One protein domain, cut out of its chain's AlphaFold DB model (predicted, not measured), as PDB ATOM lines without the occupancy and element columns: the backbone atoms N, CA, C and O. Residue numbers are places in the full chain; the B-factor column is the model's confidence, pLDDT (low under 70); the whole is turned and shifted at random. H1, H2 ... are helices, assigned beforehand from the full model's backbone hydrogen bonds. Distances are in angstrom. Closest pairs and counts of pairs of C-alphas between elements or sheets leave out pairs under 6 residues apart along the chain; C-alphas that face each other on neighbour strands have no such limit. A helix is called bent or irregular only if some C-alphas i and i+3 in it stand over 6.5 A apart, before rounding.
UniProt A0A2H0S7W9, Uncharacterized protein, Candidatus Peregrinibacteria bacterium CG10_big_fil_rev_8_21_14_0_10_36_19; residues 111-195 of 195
ATOM      1  N   GLU A 111     -19.655 120.546  25.603       95.44
ATOM      2  CA  GLU A 111     -20.496 120.052  24.520       95.44
ATOM      3  C   GLU A 111     -21.957 120.431  24.763       95.44
ATOM      4  O   GLU A 111     -22.588 121.056  23.908       95.44
ATOM      5  N   TYR A 112     -22.464 120.169  25.972       97.00
ATOM      6  CA  TYR A 112     -23.826 120.544  26.348       97.00
ATOM      7  C   TYR A 112     -24.065 122.055  26.265       97.00
ATOM      8  O   TYR A 112     -25.108 122.479  25.771       97.00
ATOM      9  N   HIS A 113     -23.105 122.873  26.701       97.38
ATOM     10  CA  HIS A 113     -23.188 124.328  26.603       97.38
ATOM     11  C   HIS A 113     -23.270 124.795  25.145       97.38
ATOM     12  O   HIS A 113     -24.130 125.605  24.795       97.38
ATOM     13  N   VAL A 114     -22.412 124.252  24.272       95.12
ATOM     14  CA  VAL A 114     -22.434 124.577  22.842       95.12
ATOM     15  C   VAL A 114     -23.743 124.138  22.203       95.12
ATOM     16  O   VAL A 114     -24.333 124.926  21.473       95.12
ATOM     17  N   MET A 115     -24.240 122.934  22.491       94.25
ATOM     18  CA  MET A 115     -25.533 122.479  21.972       94.25
ATOM     19  C   MET A 115     -26.684 123.369  22.455       94.25
ATOM     20  O   MET A 115     -27.572 123.707  21.673       94.25
ATOM     21  N   HIS A 116     -26.656 123.789  23.723       95.19
ATOM     22  CA  HIS A 116     -27.685 124.640  24.317       95.19
ATOM     23  C   HIS A 116     -27.719 126.052  23.708       95.19
ATOM     24  O   HIS A 116     -28.790 126.646  23.582       95.19
ATOM     25  N   HIS A 117     -26.568 126.582  23.285       94.69
ATOM     26  CA  HIS A 117     -26.440 127.922  22.697       94.69
ATOM     27  C   HIS A 117     -25.954 127.907  21.244       94.69
ATOM     28  O   HIS A 117     -25.347 128.870  20.771       94.69
ATOM     29  N   ARG A 118     -26.220 126.818  20.526       90.94
ATOM     30  CA  ARG A 118     -25.665 126.528  19.200       90.94
ATOM     31  C   ARG A 118     -25.820 127.682  18.218       90.94
ATOM     32  O   ARG A 118     -24.836 128.136  17.645       90.94
ATOM     33  N   ASP A 119     -27.035 128.204  18.086       89.25
ATOM     34  CA  ASP A 119     -27.355 129.245  17.108       89.25
ATOM     35  C   ASP A 119     -26.580 130.547  17.392       89.25
ATOM     36  O   ASP A 119     -26.144 131.236  16.468       89.25
ATOM     37  N   LYS A 120     -26.316 130.849  18.674       92.75
ATOM     38  CA  LYS A 120     -25.485 131.990  19.090       92.75
ATOM     39  C   LYS A 120     -24.033 131.808  18.649       92.75
ATOM     40  O   LYS A 120     -23.410 132.769  18.205       92.75
ATOM     41  N   TYR A 121     -23.488 130.597  18.773       89.69
ATOM     42  CA  TYR A 121     -22.112 130.315  18.366       89.69
ATOM     43  C   TYR A 121     -21.944 130.253  16.854       89.69
ATOM     44  O   TYR A 121     -20.954 130.779  16.356       89.69
ATOM     45  N   VAL A 122     -22.920 129.702  16.125       87.19
ATOM     46  CA  VAL A 122     -22.943 129.762  14.657       87.19
ATOM     47  C   VAL A 122     -22.945 131.222  14.199       87.19
ATOM     48  O   VAL A 122     -22.087 131.605  13.407       87.19
ATOM     49  N   ALA A 123     -23.834 132.064  14.741       86.50
ATOM     50  CA  ALA A 123     -23.872 133.493  14.420       86.50
ATOM     51  C   ALA A 123     -22.541 134.203  14.729       86.50
ATOM     52  O   ALA A 123     -21.994 134.887  13.867       86.50
ATOM     53  N   ALA A 124     -21.969 133.977  15.916       85.88
ATOM     54  CA  ALA A 124     -20.686 134.565  16.305       85.88
ATOM     55  C   ALA A 124     -19.525 134.138  15.388       85.88
ATOM     56  O   ALA A 124     -18.642 134.944  15.096       85.88
ATOM     57  N   MET A 125     -19.535 132.890  14.909       83.38
ATOM     58  CA  MET A 125     -18.556 132.384  13.946       83.38
ATOM     59  C   MET A 125     -18.627 133.120  12.602       83.38
ATOM     60  O   MET A 125     -17.590 133.363  11.992       83.38
ATOM     61  N   TRP A 126     -19.834 133.468  12.141       81.25
ATOM     62  CA  TRP A 126     -20.036 134.237  10.907       81.25
ATOM     63  C   TRP A 126     -19.646 135.711  11.057       81.25
ATOM     64  O   TRP A 126     -19.139 136.305  10.109       81.25
ATOM     65  N   GLU A 127     -19.906 136.306  12.224       88.00
ATOM     66  CA  GLU A 127     -19.676 137.734  12.478       88.00
ATOM     67  C   GLU A 127     -18.217 138.081  12.796       88.00
ATOM     68  O   GLU A 127     -17.745 139.150  12.404       88.00
ATOM     69  N   HIS A 128     -17.510 137.211  13.521       84.25
ATOM     70  CA  HIS A 128     -16.166 137.495  14.023       84.25
ATOM     71  C   HIS A 128     -15.125 136.556  13.427       84.25
ATOM     72  O   HIS A 128     -14.326 137.011  12.617       84.25
ATOM     73  N   ASP A 129     -15.138 135.284  13.836       82.75
ATOM     74  CA  ASP A 129     -14.378 134.145  13.302       82.75
ATOM     75  C   ASP A 129     -14.389 132.983  14.326       82.75
ATOM     76  O   ASP A 129     -15.014 133.042  15.390       82.75
ATOM     77  N   ALA A 130     -13.680 131.899  13.999       83.06
ATOM     78  CA  ALA A 130     -13.473 130.746  14.872       83.06
ATOM     79  C   ALA A 130     -12.650 131.061  16.136       83.06
ATOM     80  O   ALA A 130     -12.910 130.486  17.195       83.06
ATOM     81  N   GLU A 131     -11.661 131.952  16.049       88.06
ATOM     82  CA  GLU A 131     -10.762 132.245  17.172       88.06
ATOM     83  C   GLU A 131     -11.490 133.028  18.268       88.06
ATOM     84  O   GLU A 131     -11.317 132.770  19.462       88.06
ATOM     85  N   PHE A 132     -12.391 133.925  17.869       88.31
ATOM     86  CA  PHE A 132     -13.316 134.584  18.776       88.31
ATOM     87  C   PHE A 132     -14.164 133.569  19.551       88.31
ATOM     88  O   PHE A 132     -14.261 133.653  20.778       88.31
ATOM     89  N   VAL A 133     -14.736 132.574  18.865       89.19
ATOM     90  CA  VAL A 133     -15.547 131.531  19.511       89.19
ATOM     91  C   VAL A 133     -14.705 130.683  20.467       89.19
ATOM     92  O   VAL A 133     -15.132 130.474  21.605       89.19
ATOM     93  N   LYS A 134     -13.483 130.279  20.079       91.69
ATOM     94  CA  LYS A 134     -12.538 129.592  20.981       91.69
ATOM     95  C   LYS A 134     -12.287 130.392  22.260       91.69
ATOM     96  O   LYS A 134     -12.322 129.832  23.357       91.69
ATOM     97  N   LYS A 135     -12.081 131.705  22.129       91.69
ATOM     98  CA  LYS A 135     -11.838 132.596  23.268       91.69
ATOM     99  C   LYS A 135     -13.049 132.685  24.192       91.69
ATOM    100  O   LYS A 135     -12.893 132.582  25.406       91.69
ATOM    101  N   VAL A 136     -14.251 132.845  23.634       91.25
ATOM    102  CA  VAL A 136     -15.503 132.912  24.409       91.25
ATOM    103  C   VAL A 136     -15.785 131.599  25.143       91.25
ATOM    104  O   VAL A 136     -16.235 131.624  26.285       91.25
ATOM    105  N   LEU A 137     -15.490 130.461  24.512       93.31
ATOM    106  CA  LEU A 137     -15.643 129.127  25.100       93.31
ATOM    107  C   LEU A 137     -14.517 128.744  26.072       93.31
ATOM    108  O   LEU A 137     -14.579 127.673  26.672       93.31
ATOM    109  N   TYR A 138     -13.516 129.613  26.256       93.62
ATOM    110  CA  TYR A 138     -12.354 129.386  27.118       93.62
ATOM    111  C   TYR A 138     -11.462 128.207  26.665       93.62
ATOM    112  O   TYR A 138     -10.829 127.537  27.476       93.62
ATOM    113  N   ILE A 139     -11.373 127.976  25.348       95.12
ATOM    114  CA  ILE A 139     -10.634 126.858  24.728       95.12
ATOM    115  C   ILE A 139      -9.575 127.293  23.699       95.12
ATOM    116  O   ILE A 139      -9.177 126.505  22.848       95.12
ATOM    117  N   SER A 140      -9.067 128.527  23.768       92.00
ATOM    118  CA  SER A 140      -8.003 129.008  22.856       92.00
ATOM    119  C   SER A 140      -6.648 128.305  23.030       92.00
ATOM    120  O   SER A 140      -5.766 128.439  22.188       92.00
ATOM    121  N   SER A 141      -6.434 127.582  24.131       93.31
ATOM    122  CA  SER A 141      -5.176 126.863  24.348       93.31
ATOM    123  C   SER A 141      -5.074 125.626  23.456       93.31
ATOM    124  O   SER A 141      -6.028 124.862  23.334       93.31
ATOM    125  N   ALA A 142      -3.872 125.354  22.940       92.25
ATOM    126  CA  ALA A 142      -3.589 124.181  22.110       92.25
ATOM    127  C   ALA A 142      -3.934 122.837  22.785       92.25
ATOM    128  O   ALA A 142      -4.164 121.845  22.097       92.25
ATOM    129  N   LYS A 143      -4.009 122.782  24.127       95.50
ATOM    130  CA  LYS A 143      -4.436 121.564  24.841       95.50
ATOM    131  C   LYS A 143      -5.893 121.167  24.568       95.50
ATOM    132  O   LYS A 143      -6.258 120.033  24.848       95.50
ATOM    133  N   TYR A 144      -6.706 122.079  24.036       95.69
ATOM    134  CA  TYR A 144      -8.123 121.862  23.759       95.69
ATOM    135  C   TYR A 144      -8.428 121.651  22.272       95.69
ATOM    136  O   TYR A 144      -9.593 121.684  21.892       95.69
ATOM    137  N   GLU A 145      -7.424 121.431  21.417       90.31
ATOM    138  CA  GLU A 145      -7.655 121.250  19.973       90.31
ATOM    139  C   GLU A 145      -8.591 120.071  19.662       90.31
ATOM    140  O   GLU A 145      -9.425 120.170  18.767       90.31
ATOM    141  N   GLU A 146      -8.533 118.980  20.433       90.44
ATOM    142  CA  GLU A 146      -9.477 117.867  20.264       90.44
ATOM    143  C   GLU A 146     -10.913 118.280  20.624       90.44
ATOM    144  O   GLU A 146     -11.852 117.993  19.882       90.44
ATOM    145  N   SER A 147     -11.094 118.987  21.742       92.62
ATOM    146  CA  SER A 147     -12.402 119.521  22.135       92.62
ATOM    147  C   SER A 147     -12.922 120.502  21.086       92.62
ATOM    148  O   SER A 147     -14.096 120.461  20.733       92.62
ATOM    149  N   TRP A 148     -12.042 121.341  20.538       92.56
ATOM    150  CA  TRP A 148     -12.386 122.264  19.468       92.56
ATOM    151  C   TRP A 148     -12.848 121.544  18.203       92.56
ATOM    152  O   TRP A 148     -13.857 121.947  17.633       92.56
ATOM    153  N   ALA A 149     -12.174 120.468  17.788       85.56
ATOM    154  CA  ALA A 149     -12.596 119.681  16.631       85.56
ATOM    155  C   ALA A 149     -14.035 119.153  16.795       85.56
ATOM    156  O   ALA A 149     -14.848 119.307  15.887       85.56
ATOM    157  N   LYS A 150     -14.383 118.638  17.985       87.88
ATOM    158  CA  LYS A 150     -15.749 118.177  18.300       87.88
ATOM    159  C   LYS A 150     -16.774 119.312  18.241       87.88
ATOM    160  O   LYS A 150     -17.843 119.156  17.658       87.88
ATOM    161  N   ILE A 151     -16.444 120.470  18.813       90.19
ATOM    162  CA  ILE A 151     -17.309 121.656  18.753       90.19
ATOM    163  C   ILE A 151     -17.507 122.123  17.310       90.19
ATOM    164  O   ILE A 151     -18.627 122.447  16.919       90.19
ATOM    165  N   LEU A 152     -16.444 122.126  16.507       87.19
ATOM    166  CA  LEU A 152     -16.517 122.504  15.105       87.19
ATOM    167  C   LEU A 152     -17.448 121.567  14.332       87.19
ATOM    168  O   LEU A 152     -18.288 122.048  13.578       87.19
ATOM    169  N   ASP A 153     -17.356 120.256  14.568       81.94
ATOM    170  CA  ASP A 153     -18.262 119.284  13.959       81.94
ATOM    171  C   ASP A 153     -19.722 119.591  14.317       81.94
ATOM    172  O   ASP A 153     -20.561 119.646  13.418       81.94
ATOM    173  N   ILE A 154     -20.038 119.876  15.583       84.88
ATOM    174  CA  ILE A 154     -21.403 120.231  16.016       84.88
ATOM    175  C   ILE A 154     -21.918 121.475  15.278       84.88
ATOM    176  O   ILE A 154     -23.043 121.481  14.769       84.88
ATOM    177  N   LEU A 155     -21.103 122.529  15.196       85.25
ATOM    178  CA  LEU A 155     -21.486 123.791  14.555       85.25
ATOM    179  C   LEU A 155     -21.602 123.660  13.026       85.25
ATOM    180  O   LEU A 155     -22.487 124.267  12.415       85.25
ATOM    181  N   LEU A 156     -20.747 122.848  12.399       80.25
ATOM    182  CA  LEU A 156     -20.801 122.564  10.965       80.25
ATOM    183  C   LEU A 156     -22.026 121.729  10.599       80.25
ATOM    184  O   LEU A 156     -22.698 122.068   9.628       80.25
ATOM    185  N   HIS A 157     -22.355 120.692  11.376       76.56
ATOM    186  CA  HIS A 157     -23.578 119.912  11.158       76.56
ATOM    187  C   HIS A 157     -24.813 120.808  11.248       76.56
ATOM    188  O   HIS A 157     -25.633 120.795  10.337       76.56
ATOM    189  N   ALA A 158     -24.879 121.679  12.259       73.81
ATOM    190  CA  ALA A 158     -25.958 122.655  12.395       73.81
ATOM    191  C   ALA A 158     -26.084 123.572  11.167       73.81
ATOM    192  O   ALA A 158     -27.173 123.799  10.653       73.81
ATOM    193  N   THR A 159     -24.949 124.055  10.658       73.00
ATOM    194  CA  THR A 159     -24.919 124.923   9.475       73.00
ATOM    195  C   THR A 159     -25.348 124.170   8.211       73.00
ATOM    196  O   THR A 159     -26.064 124.719   7.375       73.00
ATOM    197  N   CYS A 160     -24.924 122.915   8.050       71.81
ATOM    198  CA  CYS A 160     -25.328 122.060   6.936       71.81
ATOM    199  C   CYS A 160     -26.827 121.750   6.971       71.81
ATOM    200  O   CYS A 160     -27.474 121.819   5.927       71.81
ATOM    201  N   ASP A 161     -27.378 121.456   8.150       73.81
ATOM    202  CA  ASP A 161     -28.811 121.235   8.349       73.81
ATOM    203  C   ASP A 161     -29.606 122.498   7.988       73.81
ATOM    204  O   ASP A 161     -30.515 122.432   7.162       73.81
ATOM    205  N   ASP A 162     -29.177 123.673   8.462       71.31
ATOM    206  CA  ASP A 162     -29.802 124.959   8.124       71.31
ATOM    207  C   ASP A 162     -29.757 125.264   6.617       71.31
ATOM    208  O   ASP A 162     -30.701 125.819   6.042       71.31
ATOM    209  N   ILE A 163     -28.645 124.938   5.948       69.88
ATOM    210  CA  ILE A 163     -28.497 125.104   4.498       69.88
ATOM    211  C   ILE A 163     -29.431 124.144   3.755       69.88
ATOM    212  O   ILE A 163     -30.116 124.564   2.818       69.88
ATOM    213  N   ASN A 164     -29.478 122.877   4.164       71.56
ATOM    214  CA  ASN A 164     -30.355 121.872   3.572       71.56
ATOM    215  C   ASN A 164     -31.827 122.260   3.729       71.56
ATOM    216  O   ASN A 164     -32.575 122.192   2.752       71.56
ATOM    217  N   ASP A 165     -32.218 122.748   4.903       71.31
ATOM    218  CA  ASP A 165     -33.569 123.230   5.179       71.31
ATOM    219  C   ASP A 165     -33.918 124.452   4.323       71.31
ATOM    220  O   ASP A 165     -35.004 124.512   3.740       71.31
ATOM    221  N   LYS A 166     -32.985 125.399   4.151       69.12
ATOM    222  CA  LYS A 166     -33.169 126.543   3.240       69.12
ATOM    223  C   LYS A 166     -33.342 126.100   1.791       69.12
ATOM    224  O   LYS A 166     -34.277 126.554   1.133       69.12
ATOM    225  N   TYR A 167     -32.501 125.198   1.287       69.19
ATOM    226  CA  TYR A 167     -32.642 124.679  -0.076       69.19
ATOM    227  C   TYR A 167     -33.940 123.887  -0.259       69.19
ATOM    228  O   TYR A 167     -34.609 124.033  -1.285       69.19
ATOM    229  N   ALA A 168     -34.331 123.072   0.722       69.81
ATOM    230  CA  ALA A 168     -35.601 122.357   0.712       69.81
ATOM    231  C   ALA A 168     -36.787 123.334   0.677       69.81
ATOM    232  O   ALA A 168     -37.704 123.161  -0.129       69.81
ATOM    233  N   PHE A 169     -36.733 124.401   1.476       72.81
ATOM    234  CA  PHE A 169     -37.734 125.463   1.495       72.81
ATOM    235  C   PHE A 169     -37.805 126.232   0.168       72.81
ATOM    236  O   PHE A 169     -38.893 126.422  -0.379       72.81
ATOM    237  N   GLU A 170     -36.669 126.626  -0.410       74.88
ATOM    238  CA  GLU A 170     -36.623 127.278  -1.722       74.88
ATOM    239  C   GLU A 170     -37.185 126.382  -2.830       74.88
ATOM    240  O   GLU A 170     -37.930 126.842  -3.700       74.88
ATOM    241  N   ASN A 171     -36.856 125.090  -2.797       72.12
ATOM    242  CA  ASN A 171     -37.383 124.114  -3.744       72.12
ATOM    243  C   ASN A 171     -38.896 123.923  -3.569       72.12
ATOM    244  O   ASN A 171     -39.622 123.877  -4.566       72.12
ATOM    245  N   ALA A 172     -39.396 123.900  -2.330       58.94
ATOM    246  CA  ALA A 172     -40.827 123.866  -2.039       58.94
ATOM    247  C   ALA A 172     -41.549 125.132  -2.543       58.94
ATOM    248  O   ALA A 172     -42.606 125.028  -3.164       58.94
ATOM    249  N   LEU A 173     -40.959 126.320  -2.368       70.44
ATOM    250  CA  LEU A 173     -41.492 127.583  -2.894       70.44
ATOM    251  C   LEU A 173     -41.544 127.608  -4.426       70.44
ATOM    252  O   LEU A 173     -42.530 128.076  -5.007       70.44
ATOM    253  N   LYS A 174     -40.508 127.092  -5.098       73.00
ATOM    254  CA  LYS A 174     -40.481 126.956  -6.564       73.00
ATOM    255  C   LYS A 174     -41.571 126.003  -7.051       73.00
ATOM    256  O   LYS A 174     -42.305 126.349  -7.977       73.00
ATOM    257  N   ALA A 175     -41.718 124.844  -6.409       59.22
ATOM    258  CA  ALA A 175     -42.769 123.880  -6.729       59.22
ATOM    259  C   ALA A 175     -44.169 124.485  -6.536       59.22
ATOM    260  O   ALA A 175     -45.008 124.398  -7.432       59.22
ATOM    261  N   PHE A 176     -44.392 125.183  -5.420       64.62
ATOM    262  CA  PHE A 176     -45.650 125.870  -5.141       64.62
ATOM    263  C   PHE A 176     -45.961 126.959  -6.179       64.62
ATOM    264  O   PHE A 176     -47.077 127.034  -6.687       64.62
ATOM    265  N   SER A 177     -44.969 127.771  -6.552       70.44
ATOM    266  CA  SER A 177     -45.124 128.825  -7.565       70.44
ATOM    267  C   SER A 177     -45.428 128.253  -8.952       70.44
ATOM    268  O   SER A 177     -46.277 128.785  -9.667       70.44
ATOM    269  N   SER A 178     -44.776 127.145  -9.318       67.81
ATOM    270  CA  SER A 178     -45.055 126.412 -10.557       67.81
ATOM    271  C   SER A 178     -46.495 125.896 -10.576       67.81
ATOM    272  O   SER A 178     -47.249 126.213 -11.492       67.81
ATOM    273  N   MET A 179     -46.930 125.224  -9.502       58.25
ATOM    274  CA  MET A 179     -48.313 124.757  -9.365       58.25
ATOM    275  C   MET A 179     -49.326 125.907  -9.433       58.25
ATOM    276  O   MET A 179     -50.343 125.791 -10.116       58.25
ATOM    277  N   ALA A 180     -49.056 127.032  -8.768       64.62
ATOM    278  CA  ALA A 180     -49.927 128.205  -8.794       64.62
ATOM    279  C   ALA A 180     -50.052 128.813 -10.204       64.62
ATOM    280  O   ALA A 180     -51.144 129.228 -10.598       64.62
ATOM    281  N   ASN A 181     -48.965 128.836 -10.979       68.50
ATOM    282  CA  ASN A 181     -48.980 129.296 -12.368       68.50
ATOM    283  C   ASN A 181     -49.742 128.326 -13.278       68.50
ATOM    284  O   ASN A 181     -50.622 128.767 -14.014       68.50
ATOM    285  N   THR A 182     -49.509 127.017 -13.151       65.25
ATOM    286  CA  THR A 182     -50.258 125.994 -13.895       65.25
ATOM    287  C   THR A 182     -51.762 126.055 -13.598       65.25
ATOM    288  O   THR A 182     -52.580 125.949 -14.509       65.25
ATOM    289  N   MET A 183     -52.165 126.297 -12.344       58.94
ATOM    290  CA  MET A 183     -53.581 126.479 -11.990       58.94
ATOM    291  C   MET A 183     -54.193 127.752 -12.592       58.94
ATOM    292  O   MET A 183     -55.369 127.751 -12.961       58.94
ATOM    293  N   ARG A 184     -53.422 128.843 -12.697       62.44
ATOM    294  CA  ARG A 184     -53.870 130.080 -13.358       62.44
ATOM    295  C   ARG A 184     -54.055 129.876 -14.857       62.44
ATOM    296  O   ARG A 184     -55.071 130.310 -15.386       62.44
ATOM    297  N   GLU A 185     -53.126 129.189 -15.518       65.69
ATOM    298  CA  GLU A 185     -53.249 128.833 -16.937       65.69
ATOM    299  C   GLU A 185     -54.452 127.919 -17.185       65.69
ATOM    300  O   GLU A 185     -55.254 128.201 -18.070       65.69
ATOM    301  N   HIS A 186     -54.660 126.897 -16.349       57.69
ATOM    302  CA  HIS A 186     -55.835 126.026 -16.453       57.69
ATOM    303  C   HIS A 186     -57.163 126.768 -16.265       57.69
ATOM    304  O   HIS A 186     -58.125 126.473 -16.971       57.69
ATOM    305  N   ARG A 187     -57.240 127.735 -15.339       56.88
ATOM    306  CA  ARG A 187     -58.435 128.590 -15.204       56.88
ATOM    307  C   ARG A 187     -58.673 129.424 -16.457       56.88
ATOM    308  O   ARG A 187     -59.802 129.483 -16.922       56.88
ATOM    309  N   ARG A 188     -57.613 129.996 -17.024       57.69
ATOM    310  CA  ARG A 188     -57.675 130.821 -18.234       57.69
ATOM    311  C   ARG A 188     -58.134 130.022 -19.459       57.69
ATOM    312  O   ARG A 188     -58.999 130.480 -20.189       57.69
ATOM    313  N   ILE A 189     -57.634 128.794 -19.622       59.91
ATOM    314  CA  ILE A 189     -58.068 127.863 -20.677       59.91
ATOM    315  C   ILE A 189     -59.538 127.463 -20.491       59.91
ATOM    316  O   ILE A 189     -60.283 127.406 -21.463       59.91
ATOM    317  N   ASN A 190     -59.978 127.203 -19.256       55.56
ATOM    318  CA  ASN A 190     -61.380 126.874 -18.987       55.56
ATOM    319  C   ASN A 190     -62.323 128.065 -19.227       55.56
ATOM    320  O   ASN A 190     -63.466 127.851 -19.615       55.56
ATOM    321  N   GLU A 191     -61.863 129.299 -19.013       56.22
ATOM    322  CA  GLU A 191     -62.609 130.523 -19.337       56.22
ATOM    323  C   GLU A 191     -62.647 130.798 -20.855       56.22
ATOM    324  O   GLU A 191     -63.684 131.211 -21.366       56.22
ATOM    325  N   GLU A 192     -61.565 130.520 -21.592       54.47
ATOM    326  CA  GLU A 192     -61.489 130.678 -23.058       54.47
ATOM    327  C   GLU A 192     -62.193 129.546 -23.836       54.47
ATOM    328  O   GLU A 192     -62.703 129.779 -24.928       54.47
ATOM    329  N   GLY A 193     -62.266 128.332 -23.280       48.31
ATOM    330  CA  GLY A 193     -62.956 127.172 -23.867       48.31
ATOM    331  C   GLY A 193     -64.472 127.121 -23.626       48.31
ATOM    332  O   GLY A 193     -65.119 126.163 -24.044       48.31
ATOM    333  N   LEU A 194     -65.033 128.121 -22.936       47.75
ATOM    334  CA  LEU A 194     -66.471 128.292 -22.680       47.75
ATOM    335  C   LEU A 194     -67.151 129.295 -23.645       47.75
ATOM    336  O   LEU A 194     -68.293 129.684 -23.394       47.75
ATOM    337  N   LEU A 195     -66.476 129.694 -24.733       42.62
ATOM    338  CA  LEU A 195     -67.027 130.509 -25.830       42.62
ATOM    339  C   LEU A 195     -67.469 129.660 -27.029       42.62
ATOM    340  O   LEU A 195     -66.673 128.809 -27.482       42.62
TER     341      LEU A 195
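AT A GLANCE: This is residues 111 to 195 of the 195 residues of an uncharacterized protein of Candidatus Peregrinibacteria bacterium CG10_big_fil_rev_8_21_14_0_10_36_19 (UniProt A0A2H0S7W9). One very long helix, H4, sticks out as a free arm from a small head, in which the short helices H1, H2 and H3 gather beside the first part of H4. The arm that stands free is residues 160 to 195, of which 160 to 192 belong to H4. The printed part has 85 residues with four named helices, H1 H2 H3 H4 along the chain, and no named strand: all helix. The whole is extended, with a radius of gyration of the C-alphas of 23.3 A and spans of 81 by 19 by 18 A.

IN THESE COORDINATES: H4 is residues 142 to 192, 73.7 A from C-alpha 142 at (-3.589, 124.181, 22.110) to C-alpha 192 at (-61.489, 130.678, -23.058). It is irregular, with C-alphas 143 and 146 7.7 A apart, and has a kink of 35 degrees near residue 149. H2 is residues 118 to 127, 14.4 A long; H3 is residues 130 to 136, 10.0 A; H1 is residues 111 to 116, 8.5 A, from C-alpha 111 at (-20.496, 120.052, 24.520).

HOW THE PARTS SIT: H4 touches H2 with residues 155 to 159 alone, about perpendicular at 89 degrees; the closest C-alphas, of Val 122 and Leu 155, are 6.1 A apart. H4 only just touches H1, with 3 pairs of C-alphas within 8 A and with residues 151 to 154 alone; the closest are those of Glu 111 and Ile 151, 6.8 A. H2 touches H3 at a steep tilt of 56 degrees, opposite ways, closest at the C-alphas of Met 125 and Val 133, 6.4 A. H3 and H4 are close but not clearly touching, and H1 and H3 are apart. Every O i to N i+4 pair is within hydrogen-bond range in H1, H2 and H3, and 45 of 47 are in H4.

THE WHOLE: The C-alphas farthest apart are those of Lys 143 and Leu 195, 81.0 A. Without the free stretch, the body of 49 residues spans 25 by 20 by 15 A. The printed part has no cut, and its three links are tight. Mean pLDDT of the printed part is 78.4; 25 residues are under 70, among them residues 178 to 195.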